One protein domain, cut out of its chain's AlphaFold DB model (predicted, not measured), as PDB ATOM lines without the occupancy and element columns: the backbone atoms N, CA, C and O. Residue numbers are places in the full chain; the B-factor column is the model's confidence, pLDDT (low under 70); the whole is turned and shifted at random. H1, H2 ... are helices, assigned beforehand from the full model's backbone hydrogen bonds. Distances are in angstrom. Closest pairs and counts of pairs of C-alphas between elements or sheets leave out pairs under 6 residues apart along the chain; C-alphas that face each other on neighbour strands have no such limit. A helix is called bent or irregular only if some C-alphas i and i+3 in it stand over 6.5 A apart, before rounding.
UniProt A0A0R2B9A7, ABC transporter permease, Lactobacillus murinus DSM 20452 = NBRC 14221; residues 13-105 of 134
ATOM      1  N   LYS A  13      43.388  12.816   2.180       56.22
ATOM      2  CA  LYS A  13      42.471  11.826   1.604       56.22
ATOM      3  C   LYS A  13      41.062  11.858   2.211       56.22
ATOM      4  O   LYS A  13      40.098  11.767   1.464       56.22
ATOM      5  N   ILE A  14      40.938  12.006   3.529       65.12
ATOM      6  CA  ILE A  14      39.663  12.003   4.259       65.12
ATOM      7  C   ILE A  14      38.900  13.294   3.964       65.12
ATOM      8  O   ILE A  14      37.752  13.241   3.539       65.12
ATOM      9  N   SER A  15      39.560  14.449   4.078       65.44
ATOM     10  CA  SER A  15      38.971  15.751   3.733       65.44
ATOM     11  C   SER A  15      38.485  15.797   2.282       65.44
ATOM     12  O   SER A  15      37.396  16.300   2.002       65.44
ATOM     13  N   TYR A  16      39.263  15.227   1.356       66.50
ATOM     14  CA  TYR A  16      38.877  15.130  -0.049       66.50
ATOM     15  C   TYR A  16      37.713  14.154  -0.274       66.50
ATOM     16  O   TYR A  16      36.790  14.481  -1.015       66.50
ATOM     17  N   ALA A  17      37.717  12.990   0.385       72.06
ATOM     18  CA  ALA A  17      36.636  12.009   0.294       72.06
ATOM     19  C   ALA A  17      35.306  12.570   0.820       72.06
ATOM     20  O   ALA A  17      34.281  12.429   0.158       72.06
ATOM     21  N   VAL A  18      35.331  13.274   1.955       74.12
ATOM     22  CA  VAL A  18      34.142  13.914   2.538       74.12
ATOM     23  C   VAL A  18      33.624  15.035   1.635       74.12
ATOM     24  O   VAL A  18      32.433  15.084   1.340       74.12
ATOM     25  N   ALA A  19      34.502  15.904   1.124       72.69
ATOM     26  CA  ALA A  19      34.096  16.970   0.204       72.69
ATOM     27  C   ALA A  19      33.496  16.422  -1.104       72.69
ATOM     28  O   ALA A  19      32.557  16.999  -1.655       72.69
ATOM     29  N   LEU A  20      34.033  15.304  -1.594       73.19
ATOM     30  CA  LEU A  20      33.528  14.617  -2.772       73.19
ATOM     31  C   LEU A  20      32.151  13.993  -2.500       73.19
ATOM     32  O   LEU A  20      31.234  14.205  -3.287       73.19
ATOM     33  N   ALA A  21      31.989  13.304  -1.367       77.62
ATOM     34  CA  ALA A  21      30.720  12.713  -0.949       77.62
ATOM     35  C   ALA A  21      29.610  13.767  -0.839       77.62
ATOM     36  O   ALA A  21      28.546  13.597  -1.427       77.62
ATOM     37  N   LEU A  22      29.883  14.901  -0.184       79.69
ATOM     38  CA  LEU A  22      28.920  16.002  -0.058       79.69
ATOM     39  C   LEU A  22      28.497  16.577  -1.418       79.69
ATOM     40  O   LEU A  22      27.338  16.938  -1.600       79.69
ATOM     41  N   ARG A  23      29.412  16.629  -2.396       83.44
ATOM     42  CA  ARG A  23      29.094  17.068  -3.764       83.44
ATOM     43  C   ARG A  23      28.207  16.074  -4.516       83.44
ATOM     44  O   ARG A  23      27.481  16.491  -5.411       83.44
ATOM     45  N   TYR A  24      28.274  14.789  -4.181       77.12
ATOM     46  CA  TYR A  24      27.493  13.740  -4.842       77.12
ATOM     47  C   TYR A  24      26.089  13.553  -4.261       77.12
ATOM     48  O   TYR A  24      25.237  12.987  -4.934       77.12
ATOM     49  N   ILE A  25      25.804  14.074  -3.066       82.38
ATOM     50  CA  ILE A  25      24.458  14.052  -2.472       82.38
ATOM     51  C   ILE A  25      23.360  14.607  -3.410       82.38
ATOM     52  O   ILE A  25      22.332  13.942  -3.548       82.38
ATOM     53  N   PRO A  26      23.504  15.783  -4.055       85.62
ATOM     54  CA  PRO A  26      22.475  16.285  -4.974       85.62
ATOM     55  C   PRO A  26      22.314  15.424  -6.238       85.62
ATOM     56  O   PRO A  26      21.201  15.241  -6.716       85.62
ATOM     57  N   ASP A  27      23.407  14.856  -6.744       83.06
ATOM     58  CA  ASP A  27      23.432  14.018  -7.952       83.06
ATOM     59  C   ASP A  27      22.722  12.668  -7.726       83.06
ATOM     60  O   ASP A  27      21.895  12.217  -8.524       83.06
ATOM     61  N   ILE A  28      22.966  12.061  -6.560       82.38
ATOM     62  CA  ILE A  28      22.305  10.822  -6.130       82.38
ATOM     63  C   ILE A  28      20.801  11.043  -5.941       82.38
ATOM     64  O   ILE A  28      20.009  10.177  -6.308       82.38
ATOM     65  N   GLN A  29      20.396  12.195  -5.401       87.00
ATOM     66  CA  GLN A  29      18.978  12.518  -5.247       87.00
ATOM     67  C   GLN A  29      18.274  12.613  -6.601       87.00
ATOM     68  O   GLN A  29      17.253  11.960  -6.777       87.00
ATOM     69  N   ALA A  30      18.826  13.356  -7.563       86.12
ATOM     70  CA  ALA A  30      18.238  13.464  -8.901       86.12
ATOM     71  C   ALA A  30      18.069  12.081  -9.557       86.12
ATOM     72  O   ALA A  30      16.978  11.716  -9.986       86.12
ATOM     73  N   THR A  31      19.120  11.259  -9.495       80.81
ATOM     74  CA  THR A  31      19.101   9.893 -10.034       80.81
ATOM     75  C   THR A  31      18.057   9.006  -9.338       80.81
ATOM     76  O   THR A  31      17.409   8.179  -9.980       80.81
ATOM     77  N   TYR A  32      17.861   9.166  -8.025       83.69
ATOM     78  CA  TYR A  32      16.833   8.437  -7.279       83.69
ATOM     79  C   TYR A  32      15.420   8.788  -7.754       83.69
ATOM     80  O   TYR A  32      14.604   7.885  -7.947       83.69
ATOM     81  N   TRP A  33      15.132  10.075  -7.967       85.38
ATOM     82  CA  TRP A  33      13.830  10.520  -8.463       85.38
ATOM     83  C   TRP A  33      13.548   9.991  -9.872       85.38
ATOM     84  O   TRP A  33      12.464   9.454 -10.101       85.38
ATOM     85  N   ASP A  34      14.539  10.032 -10.764       82.50
ATOM     86  CA  ASP A  34      14.414   9.515 -12.132       82.50
ATOM     87  C   ASP A  34      14.142   8.003 -12.154       82.50
ATOM     88  O   ASP A  34      13.237   7.526 -12.846       82.50
ATOM     89  N   ILE A  35      14.883   7.230 -11.352       79.94
ATOM     90  CA  ILE A  35      14.689   5.777 -11.249       79.94
ATOM     91  C   ILE A  35      13.336   5.459 -10.606       79.94
ATOM     92  O   ILE A  35      12.633   4.564 -11.076       79.94
ATOM     93  N   SER A  36      12.953   6.184  -9.553       79.38
ATOM     94  CA  SER A  36      11.660   6.013  -8.886       79.38
ATOM     95  C   SER A  36      10.508   6.252  -9.865       79.38
ATOM     96  O   SER A  36       9.641   5.389 -10.008       79.38
ATOM     97  N   ALA A  37      10.549   7.349 -10.627       81.25
ATOM     98  CA  ALA A  37       9.545   7.674 -11.636       81.25
ATOM     99  C   ALA A  37       9.465   6.608 -12.745       81.25
ATOM    100  O   ALA A  37       8.374   6.156 -13.101       81.25
ATOM    101  N   ALA A  38      10.611   6.130 -13.240       80.00
ATOM    102  CA  ALA A  38      10.657   5.076 -14.254       80.00
ATOM    103  C   ALA A  38      10.076   3.737 -13.759       80.00
ATOM    104  O   ALA A  38       9.472   2.998 -14.537       80.00
ATOM    105  N   GLN A  39      10.239   3.408 -12.474       70.44
ATOM    106  CA  GLN A  39       9.685   2.182 -11.887       70.44
ATOM    107  C   GLN A  39       8.185   2.302 -11.591       70.44
ATOM    108  O   GLN A  39       7.455   1.334 -11.812       70.44
ATOM    109  N   GLN A  40       7.704   3.487 -11.201       77.62
ATOM    110  CA  GLN A  40       6.263   3.763 -11.104       77.62
ATOM    111  C   GLN A  40       5.577   3.616 -12.470       77.62
ATOM    112  O   GLN A  40       4.535   2.970 -12.563       77.62
ATOM    113  N   ALA A  41       6.200   4.109 -13.549       77.31
ATOM    114  CA  ALA A  41       5.692   3.953 -14.917       77.31
ATOM    115  C   ALA A  41       5.646   2.488 -15.397       77.31
ATOM    116  O   ALA A  41       4.816   2.130 -16.229       77.31
ATOM    117  N   ARG A  42       6.505   1.617 -14.849       74.69
ATOM    118  CA  ARG A  42       6.487   0.162 -15.098       74.69
ATOM    119  C   ARG A  42       5.448  -0.588 -14.250       74.69
ATOM    120  O   ARG A  42       5.411  -1.815 -14.291       74.69
ATOM    121  N   GLY A  43       4.614   0.129 -13.494       67.06
ATOM    122  CA  GLY A  43       3.537  -0.443 -12.686       67.06
ATOM    123  C   GLY A  43       3.986  -0.984 -11.327       67.06
ATOM    124  O   GLY A  43       3.208  -1.662 -10.657       67.06
ATOM    125  N   TYR A  44       5.220  -0.701 -10.893       61.09
ATOM    126  CA  TYR A  44       5.656  -1.039  -9.541       61.09
ATOM    127  C   TYR A  44       5.134   0.011  -8.555       61.09
ATOM    128  O   TYR A  44       5.654   1.127  -8.480       61.09
ATOM    129  N   GLU A  45       4.126  -0.351  -7.755       58.78
ATOM    130  CA  GLU A  45       3.766   0.436  -6.576       58.78
ATOM    131  C   GLU A  45       4.926   0.400  -5.570       58.78
ATOM    132  O   GLU A  45       5.130  -0.569  -4.841       58.78
ATOM    133  N   LEU A  46       5.679   1.498  -5.504       56.66
ATOM    134  CA  LEU A  46       6.629   1.791  -4.421       56.66
ATOM    135  C   LEU A  46       5.913   2.190  -3.115       56.66
ATOM    136  O   LEU A  46       6.555   2.419  -2.090       56.66
ATOM    137  N   SER A  47       4.580   2.276  -3.159       54.91
ATOM    138  CA  SER A  47       3.720   2.526  -2.011       54.91
ATOM    139  C   SER A  47       3.841   1.399  -0.986       54.91
ATOM    140  O   SER A  47       3.967   0.221  -1.324       54.91
ATOM    141  N   SER A  48       3.741   1.751   0.296       54.91
ATOM    142  CA  SER A  48       3.851   0.838   1.443       54.91
ATOM    143  C   SER A  48       2.785  -0.282   1.484       54.91
ATOM    144  O   SER A  48       2.746  -1.041   2.451       54.91
ATOM    145  N   LYS A  49       1.921  -0.390   0.463       53.91
ATOM    146  CA  LYS A  49       0.836  -1.375   0.335       53.91
ATOM    147  C   LYS A  49       1.224  -2.668  -0.410       53.91
ATOM    148  O   LYS A  49       0.424  -3.601  -0.435       53.91
ATOM    149  N   ALA A  50       2.430  -2.777  -0.978       55.00
ATOM    150  CA  ALA A  50       2.858  -3.968  -1.726       55.00
ATOM    151  C   ALA A  50       3.479  -5.080  -0.842       55.00
ATOM    152  O   ALA A  50       4.258  -4.814   0.074       55.00
ATOM    153  N   LYS A  51       3.180  -6.356  -1.156       61.66
ATOM    154  CA  LYS A  51       3.717  -7.556  -0.471       61.66
ATOM    155  C   LYS A  51       5.259  -7.604  -0.520       61.66
ATOM    156  O   LYS A  51       5.861  -7.325  -1.557       61.66
ATOM    157  N   LEU A  52       5.898  -8.045   0.574       66.00
ATOM    158  CA  LEU A  52       7.364  -8.190   0.716       66.00
ATOM    159  C   LEU A  52       8.026  -8.968  -0.439       66.00
ATOM    160  O   LEU A  52       9.118  -8.612  -0.878       66.00
ATOM    161  N   SER A  53       7.351  -9.985  -0.982       66.00
ATOM    162  CA  SER A  53       7.836 -10.786  -2.114       66.00
ATOM    163  C   SER A  53       7.907 -10.002  -3.431       66.00
ATOM    164  O   SER A  53       8.885 -10.125  -4.167       66.00
ATOM    165  N   THR A  54       6.920  -9.146  -3.717       63.53
ATOM    166  CA  THR A  54       6.916  -8.257  -4.893       63.53
ATOM    167  C   THR A  54       7.993  -7.178  -4.769       63.53
ATOM    168  O   THR A  54       8.639  -6.826  -5.755       63.53
ATOM    169  N   ARG A  55       8.251  -6.712  -3.540       63.19
ATOM    170  CA  ARG A  55       9.285  -5.717  -3.224       63.19
ATOM    171  C   ARG A  55      10.703  -6.252  -3.458       63.19
ATOM    172  O   ARG A  55      11.525  -5.551  -4.039       63.19
ATOM    173  N   LEU A  56      10.968  -7.506  -3.084       70.94
ATOM    174  CA  LEU A  56      12.236  -8.199  -3.364       70.94
ATOM    175  C   LEU A  56      12.464  -8.421  -4.867       70.94
ATOM    176  O   LEU A  56      13.559  -8.162  -5.361       70.94
ATOM    177  N   LYS A  57      11.423  -8.831  -5.602       70.06
ATOM    178  CA  LYS A  57      11.498  -9.059  -7.057       70.06
ATOM    179  C   LYS A  57      11.679  -7.753  -7.850       70.06
ATOM    180  O   LYS A  57      12.417  -7.715  -8.831       70.06
ATOM    181  N   GLY A  58      11.040  -6.669  -7.403       66.25
ATOM    182  CA  GLY A  58      11.259  -5.325  -7.942       66.25
ATOM    183  C   GLY A  58      12.669  -4.804  -7.648       66.25
ATOM    184  O   GLY A  58      13.332  -4.283  -8.541       66.25
ATOM    185  N   ALA A  59      13.174  -5.023  -6.428       67.94
ATOM    186  CA  ALA A  59      14.527  -4.626  -6.046       67.94
ATOM    187  C   ALA A  59      15.602  -5.341  -6.881       67.94
ATOM    188  O   ALA A  59      16.507  -4.682  -7.393       67.94
ATOM    189  N   SER A  60      15.492  -6.656  -7.102       77.75
ATOM    190  CA  SER A  60      16.453  -7.393  -7.940       77.75
ATOM    191  C   SER A  60      16.483  -6.893  -9.388       77.75
ATOM    192  O   SER A  60      17.560  -6.761  -9.967       77.75
ATOM    193  N   ASN A  61      15.323  -6.534  -9.948       76.88
ATOM    194  CA  ASN A  61      15.218  -5.991 -11.307       76.88
ATOM    195  C   ASN A  61      15.863  -4.602 -11.462       76.88
ATOM    196  O   ASN A  61      16.175  -4.207 -12.582       76.88
ATOM    197  N   ILE A  62      16.070  -3.867 -10.366       73.81
ATOM    198  CA  ILE A  62      16.759  -2.566 -10.352       73.81
ATOM    199  C   ILE A  62      18.253  -2.746 -10.069       73.81
ATOM    200  O   ILE A  62      19.093  -2.111 -10.706       73.81
ATOM    201  N   ILE A  63      18.590  -3.631  -9.128       84.44
ATOM    202  CA  ILE A  63      19.966  -3.849  -8.672       84.44
ATOM    203  C   ILE A  63      20.834  -4.422  -9.797       84.44
ATOM    204  O   ILE A  63      21.950  -3.952 -10.002       84.44
ATOM    205  N   ILE A  64      20.323  -5.397 -10.555       86.94
ATOM    206  CA  ILE A  64      21.104  -6.067 -11.605       86.94
ATOM    207  C   ILE A  64      21.551  -5.076 -12.705       86.94
ATOM    208  O   ILE A  64      22.759  -4.969 -12.931       86.94
ATOM    209  N   PRO A  65      20.661  -4.286 -13.346       86.06
ATOM    210  CA  PRO A  65      21.074  -3.289 -14.339       86.06
ATOM    211  C   PRO A  65      22.026  -2.227 -13.781       86.06
ATOM    212  O   PRO A  65      22.951  -1.797 -14.471       86.06
ATOM    213  N   LEU A  66      21.819  -1.810 -12.529       81.62
ATOM    214  CA  LEU A  66      22.647  -0.797 -11.884       81.62
ATOM    215  C   LEU A  66      24.092  -1.280 -11.703       81.62
ATOM    216  O   LEU A  66      25.030  -0.516 -11.941       81.62
ATOM    217  N   ILE A  67      24.275  -2.548 -11.324       91.38
ATOM    218  CA  ILE A  67      25.599  -3.165 -11.199       91.38
ATOM    219  C   ILE A  67      26.298  -3.197 -12.559       91.38
ATOM    220  O   ILE A  67      27.433  -2.732 -12.662       91.38
ATOM    221  N   PHE A  68      25.622  -3.671 -13.610       92.00
ATOM    222  CA  PHE A  68      26.208  -3.728 -14.954       92.00
ATOM    223  C   PHE A  68      26.598  -2.340 -15.480       92.00
ATOM    224  O   PHE A  68      27.734  -2.148 -15.916       92.00
ATOM    225  N   SER A  69      25.717  -1.345 -15.342       89.44
ATOM    226  CA  SER A  69      26.014   0.039 -15.742       89.44
ATOM    227  C   SER A  69      27.183   0.638 -14.949       89.44
ATOM    228  O   SER A  69      28.033   1.344 -15.501       89.44
ATOM    229  N   SER A  70      27.266   0.336 -13.651       84.62
ATOM    230  CA  SER A  70      28.363   0.801 -12.797       84.62
ATOM    231  C   SER A  70      29.700   0.178 -13.202       84.62
ATOM    232  O   SER A  70      30.703   0.887 -13.271       84.62
ATOM    233  N   LEU A  71      29.721  -1.118 -13.523       91.88
ATOM    234  CA  LEU A  71      30.922  -1.815 -13.992       91.88
ATOM    235  C   LEU A  71      31.423  -1.259 -15.330       91.88
ATOM    236  O   LEU A  71      32.618  -1.003 -15.488       91.88
ATOM    237  N   GLU A  72      30.523  -0.996 -16.271       90.12
ATOM    238  CA  GLU A  72      30.877  -0.419 -17.570       90.12
ATOM    239  C   GLU A  72      31.429   1.011 -17.437       90.12
ATOM    240  O   GLU A  72      32.443   1.378 -18.043       90.12
ATOM    241  N   ARG A  73      30.840   1.809 -16.542       83.75
ATOM    242  CA  ARG A  73      31.351   3.139 -16.190       83.75
ATOM    243  C   ARG A  73      32.740   3.078 -15.549       83.75
ATOM    244  O   ARG A  73      33.596   3.905 -15.857       83.75
ATOM    245  N   ILE A  74      32.992   2.110 -14.669       88.81
ATOM    246  CA  ILE A  74      34.316   1.921 -14.060       88.81
ATOM    247  C   ILE A  74      35.349   1.572 -15.133       88.81
ATOM    248  O   ILE A  74      36.435   2.155 -15.139       88.81
ATOM    249  N   ASN A  75      35.005   0.684 -16.066       87.81
ATOM    250  CA  ASN A  75      35.896   0.303 -17.159       87.81
ATOM    251  C   ASN A  75      36.237   1.491 -18.061       87.81
ATOM    252  O   ASN A  75      37.411   1.761 -18.302       87.81
ATOM    253  N   THR A  76      35.240   2.262 -18.491       84.88
ATOM    254  CA  THR A  76      35.469   3.451 -19.332       84.88
ATOM    255  C   THR A  76      36.327   4.508 -18.629       84.88
ATOM    256  O   THR A  76      37.253   5.057 -19.233       84.88
ATOM    257  N   ILE A  77      36.100   4.750 -17.333       80.00
ATOM    258  CA  ILE A  77      36.916   5.675 -16.531       80.00
ATOM    259  C   ILE A  77      38.339   5.140 -16.346       80.00
ATOM    260  O   ILE A  77      39.292   5.907 -16.488       80.00
ATOM    261  N   SER A  78      38.503   3.850 -16.048       83.00
ATOM    262  CA  SER A  78      39.813   3.212 -15.876       83.00
ATOM    263  C   SER A  78      40.640   3.296 -17.156       83.00
ATOM    264  O   SER A  78      41.792   3.732 -17.122       83.00
ATOM    265  N   THR A  79      40.032   3.002 -18.303       81.69
ATOM    266  CA  THR A  79      40.693   3.100 -19.608       81.69
ATOM    267  C   THR A  79      41.066   4.547 -19.941       81.69
ATOM    268  O   THR A  79      42.208   4.823 -20.313       81.69
ATOM    269  N   ALA A  80      40.167   5.512 -19.721       81.00
ATOM    270  CA  ALA A  80      40.481   6.933 -19.911       81.00
ATOM    271  C   ALA A  80      41.590   7.428 -18.959       81.00
ATOM    272  O   ALA A  80      42.413   8.275 -19.318       81.00
ATOM    273  N   MET A  81      41.630   6.892 -17.740       76.25
ATOM    274  CA  MET A  81      42.640   7.190 -16.731       76.25
ATOM    275  C   MET A  81      44.016   6.631 -17.137       76.25
ATOM    276  O   MET A  81      45.021   7.341 -17.027       76.25
ATOM    277  N   GLN A  82      44.063   5.416 -17.683       72.38
ATOM    278  CA  GLN A  82      45.285   4.820 -18.233       72.38
ATOM    279  C   GLN A  82      45.812   5.622 -19.436       72.38
ATOM    280  O   GLN A  82      46.995   5.969 -19.464       72.38
ATOM    281  N   LEU A  83      44.934   6.035 -20.361       77.75
ATOM    282  CA  LEU A  83      45.294   6.879 -21.514       77.75
ATOM    283  C   LEU A  83      45.873   8.243 -21.097       77.75
ATOM    284  O   LEU A  83      46.788   8.759 -21.734       77.75
ATOM    285  N   ARG A  84      45.400   8.814 -19.981       74.19
ATOM    286  CA  ARG A  84      45.916  10.072 -19.407       74.19
ATOM    287  C   ARG A  84      47.178   9.897 -18.544       74.19
ATOM    288  O   ARG A  84      47.566  10.840 -17.850       74.19
ATOM    289  N   ARG A  85      47.832   8.723 -18.567       66.62
ATOM    290  CA  ARG A  85      49.025   8.382 -17.757       66.62
ATOM    291  C   ARG A  85      48.830   8.596 -16.247       66.62
ATOM    292  O   ARG A  85      49.767   8.976 -15.532       66.62
ATOM    293  N   PHE A  86      47.626   8.364 -15.732       55.56
ATOM    294  CA  PHE A  86      47.384   8.420 -14.292       55.56
ATOM    295  C   PHE A  86      48.155   7.273 -13.614       55.56
ATOM    296  O   PHE A  86      47.922   6.108 -13.907       55.56
ATOM    297  N   GLY A  87      49.114   7.609 -12.745       58.59
ATOM    298  CA  GLY A  87      49.987   6.635 -12.069       58.59
ATOM    299  C   GLY A  87      51.442   6.596 -12.556       58.59
ATOM    300  O   GLY A  87      52.279   6.018 -11.875       58.59
ATOM    301  N   SER A  88      51.796   7.277 -13.655       54.09
ATOM    302  CA  SER A  88      53.179   7.284 -14.175       54.09
ATOM    303  C   SER A  88      54.141   8.217 -13.406       54.09
ATOM    304  O   SER A  88      55.355   8.065 -13.503       54.09
ATOM    305  N   LYS A  89      53.645   9.173 -12.601       53.22
ATOM    306  CA  LYS A  89      54.491  10.101 -11.819       53.22
ATOM    307  C   LYS A  89      54.075  10.167 -10.343       53.22
ATOM    308  O   LYS A  89      52.934  10.494 -10.025       53.22
ATOM    309  N   LYS A  90      55.035   9.906  -9.443       54.53
ATOM    310  CA  LYS A  90      54.886   9.810  -7.968       54.53
ATOM    311  C   LYS A  90      54.717  11.166  -7.252       54.53
ATOM    312  O   LYS A  90      54.348  11.199  -6.082       54.53
ATOM    313  N   LYS A  91      54.963  12.294  -7.930       42.91
ATOM    314  CA  LYS A  91      54.792  13.659  -7.397       42.91
ATOM    315  C   LYS A  91      53.868  14.462  -8.313       42.91
ATOM    316  O   LYS A  91      54.222  14.735  -9.456       42.91
ATOM    317  N   ARG A  92      52.701  14.870  -7.805       51.06
ATOM    318  CA  ARG A  92      51.925  15.968  -8.397       51.06
ATOM    319  C   ARG A  92      52.550  17.289  -7.948       51.06
ATOM    320  O   ARG A  92      52.605  17.561  -6.752       51.06
ATOM    321  N   THR A  93      53.011  18.094  -8.895       50.78
ATOM    322  CA  THR A  93      53.334  19.507  -8.677       50.78
ATOM    323  C   THR A  93      52.027  20.277  -8.508       50.78
ATOM    324  O   THR A  93      51.199  20.327  -9.418       50.78
ATOM    325  N   TRP A  94      51.807  20.824  -7.316       42.31
ATOM    326  CA  TRP A  94      50.660  21.668  -7.000       42.31
ATOM    327  C   TRP A  94      50.933  23.083  -7.522       42.31
ATOM    328  O   TRP A  94      51.808  23.758  -6.999       42.31
ATOM    329  N   TYR A  95      50.202  23.530  -8.545       44.75
ATOM    330  CA  TYR A  95      50.358  24.870  -9.139       44.75
ATOM    331  C   TYR A  95      49.395  25.917  -8.545       44.75
ATOM    332  O   TYR A  95      49.178  26.983  -9.107       44.75
ATOM    333  N   THR A  96      48.746  25.652  -7.411       42.72
ATOM    334  CA  THR A  96      47.844  26.657  -6.823       42.72
ATOM    335  C   THR A  96      47.854  26.562  -5.312       42.72
ATOM    336  O   THR A  96      46.939  26.037  -4.684       42.72
ATOM    337  N   GLN A  97      48.931  27.067  -4.723       44.81
ATOM    338  CA  GLN A  97      48.904  27.512  -3.339       44.81
ATOM    339  C   GLN A  97      48.376  28.948  -3.353       44.81
ATOM    340  O   GLN A  97      49.064  29.854  -3.813       44.81
ATOM    341  N   ARG A  98      47.133  29.163  -2.905       51.28
ATOM    342  CA  ARG A  98      46.694  30.515  -2.544       51.28
ATOM    343  C   ARG A  98      47.356  30.859  -1.207       51.28
ATOM    344  O   ARG A  98      47.107  30.136  -0.241       51.28
ATOM    345  N   PRO A  99      48.200  31.900  -1.121       50.19
ATOM    346  CA  PRO A  99      48.734  32.323   0.164       50.19
ATOM    347  C   PRO A  99      47.591  32.840   1.047       50.19
ATOM    348  O   PRO A  99      46.668  33.500   0.561       50.19
ATOM    349  N   PHE A 100      47.652  32.514   2.341       49.00
ATOM    350  CA  PHE A 100      46.745  33.036   3.362       49.00
ATOM    351  C   PHE A 100      46.710  34.569   3.280       49.00
ATOM    352  O   PHE A 100      47.745  35.225   3.385       49.00
ATOM    353  N   LYS A 101      45.523  35.143   3.067       54.34
ATOM    354  CA  LYS A 101      45.335  36.598   3.033       54.34
ATOM    355  C   LYS A 101      45.192  37.136   4.455       54.34
ATOM    356  O   LYS A 101      44.528  36.521   5.283       54.34
ATOM    357  N   ALA A 102      45.737  38.325   4.710       58.25
ATOM    358  CA  ALA A 102      45.665  39.010   6.007       58.25
ATOM    359  C   ALA A 102      44.224  39.190   6.540       58.25
ATOM    360  O   ALA A 102      44.006  39.245   7.747       58.25
ATOM    361  N   SER A 103      43.224  39.195   5.653       61.44
ATOM    362  CA  SER A 103      41.804  39.239   6.014       61.44
ATOM    363  C   SER A 103      41.320  38.006   6.790       61.44
ATOM    364  O   SER A 103      40.446  38.143   7.641       61.44
ATOM    365  N   ASP A 104      41.881  36.813   6.548       61.69
ATOM    366  CA  ASP A 104      41.517  35.608   7.316       61.69
ATOM    367  C   ASP A 104      41.996  35.709   8.770       61.69
ATOM    368  O   ASP A 104      41.342  35.198   9.679       61.69
ATOM    369  N   TRP A 105      43.101  36.422   9.015       68.00
ATOM    370  CA  TRP A 105      43.605  36.661  10.365       68.00
ATOM    371  C   TRP A 105      42.674  37.587  11.159       68.00
ATOM    372  O   TRP A 105      42.400  37.327  12.329       68.00
TER     373      TRP A 105
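What this domain is: This is residues 13 to 105 of the 134 residues of the protein "ABC transporter permease" of Lactobacillus murinus DSM 20452 = NBRC 14221 (UniProt A0A0R2B9A7). Two long helices, H1 and H2, make a loose, open V, joined at its point by residues 42 to 51, and from the far end of H2 a long tail swings away and ends in the one-turn helix H3. H1 is bent into two arms, H2 folds back from the link, and residues 87 to 105 of the tail stick out free. The printed part has 93 residues, with three named helices in the order H1, H2, H3 and no named strand, and its class is all helix. It is extended, with a radius of gyration of the C-alphas of 21.3 A and spans of 61 by 40 by 20 A.

Where its parts are: H1, residues 13 to 41, begins with C-alpha 13 at (42.471, 11.826, 1.604). By its hydrogen bonds it was assigned as one helix, but it is bent: C-alphas 23 and 26 are 6.8 A apart. Its arms are H1a, residues 13 to 23, 15.3 A long, and H1b, residues 26 to 41, 23.1 A long. H2, residues 52 to 83, is 46.5 A long and begins with C-alpha 52 at (7.364, -8.190, 0.716). H3, residues 102 to 105, ends with C-alpha 105 at (43.605, 36.661, 10.365).

How they stand to each other: H1a and H1b stand at a steep tilt of 46 degrees. H1b and H2 are apart, with no C-alpha of one within 8 A of the other, and H1a and H2 are apart too. H3 is apart from H1a, H1b and H2. Each O i to N i+4 pair is within hydrogen-bond range in H1a and H1b, and 27 of 28 are in H2; H3 is too short for such a pair.

The domain as a whole: The C-alphas farthest apart, those of Ser 53 and Ala 102, are 63.1 A apart. The printed part has no cut. The link from H1 to H2 is short, with 10 residues; that from H2 to H3 is long, with 18. Mean pLDDT of the printed part is 70.7, and residues 13 to 16, 43 to 55, 58 to 59 and 85 to 105 are under 70.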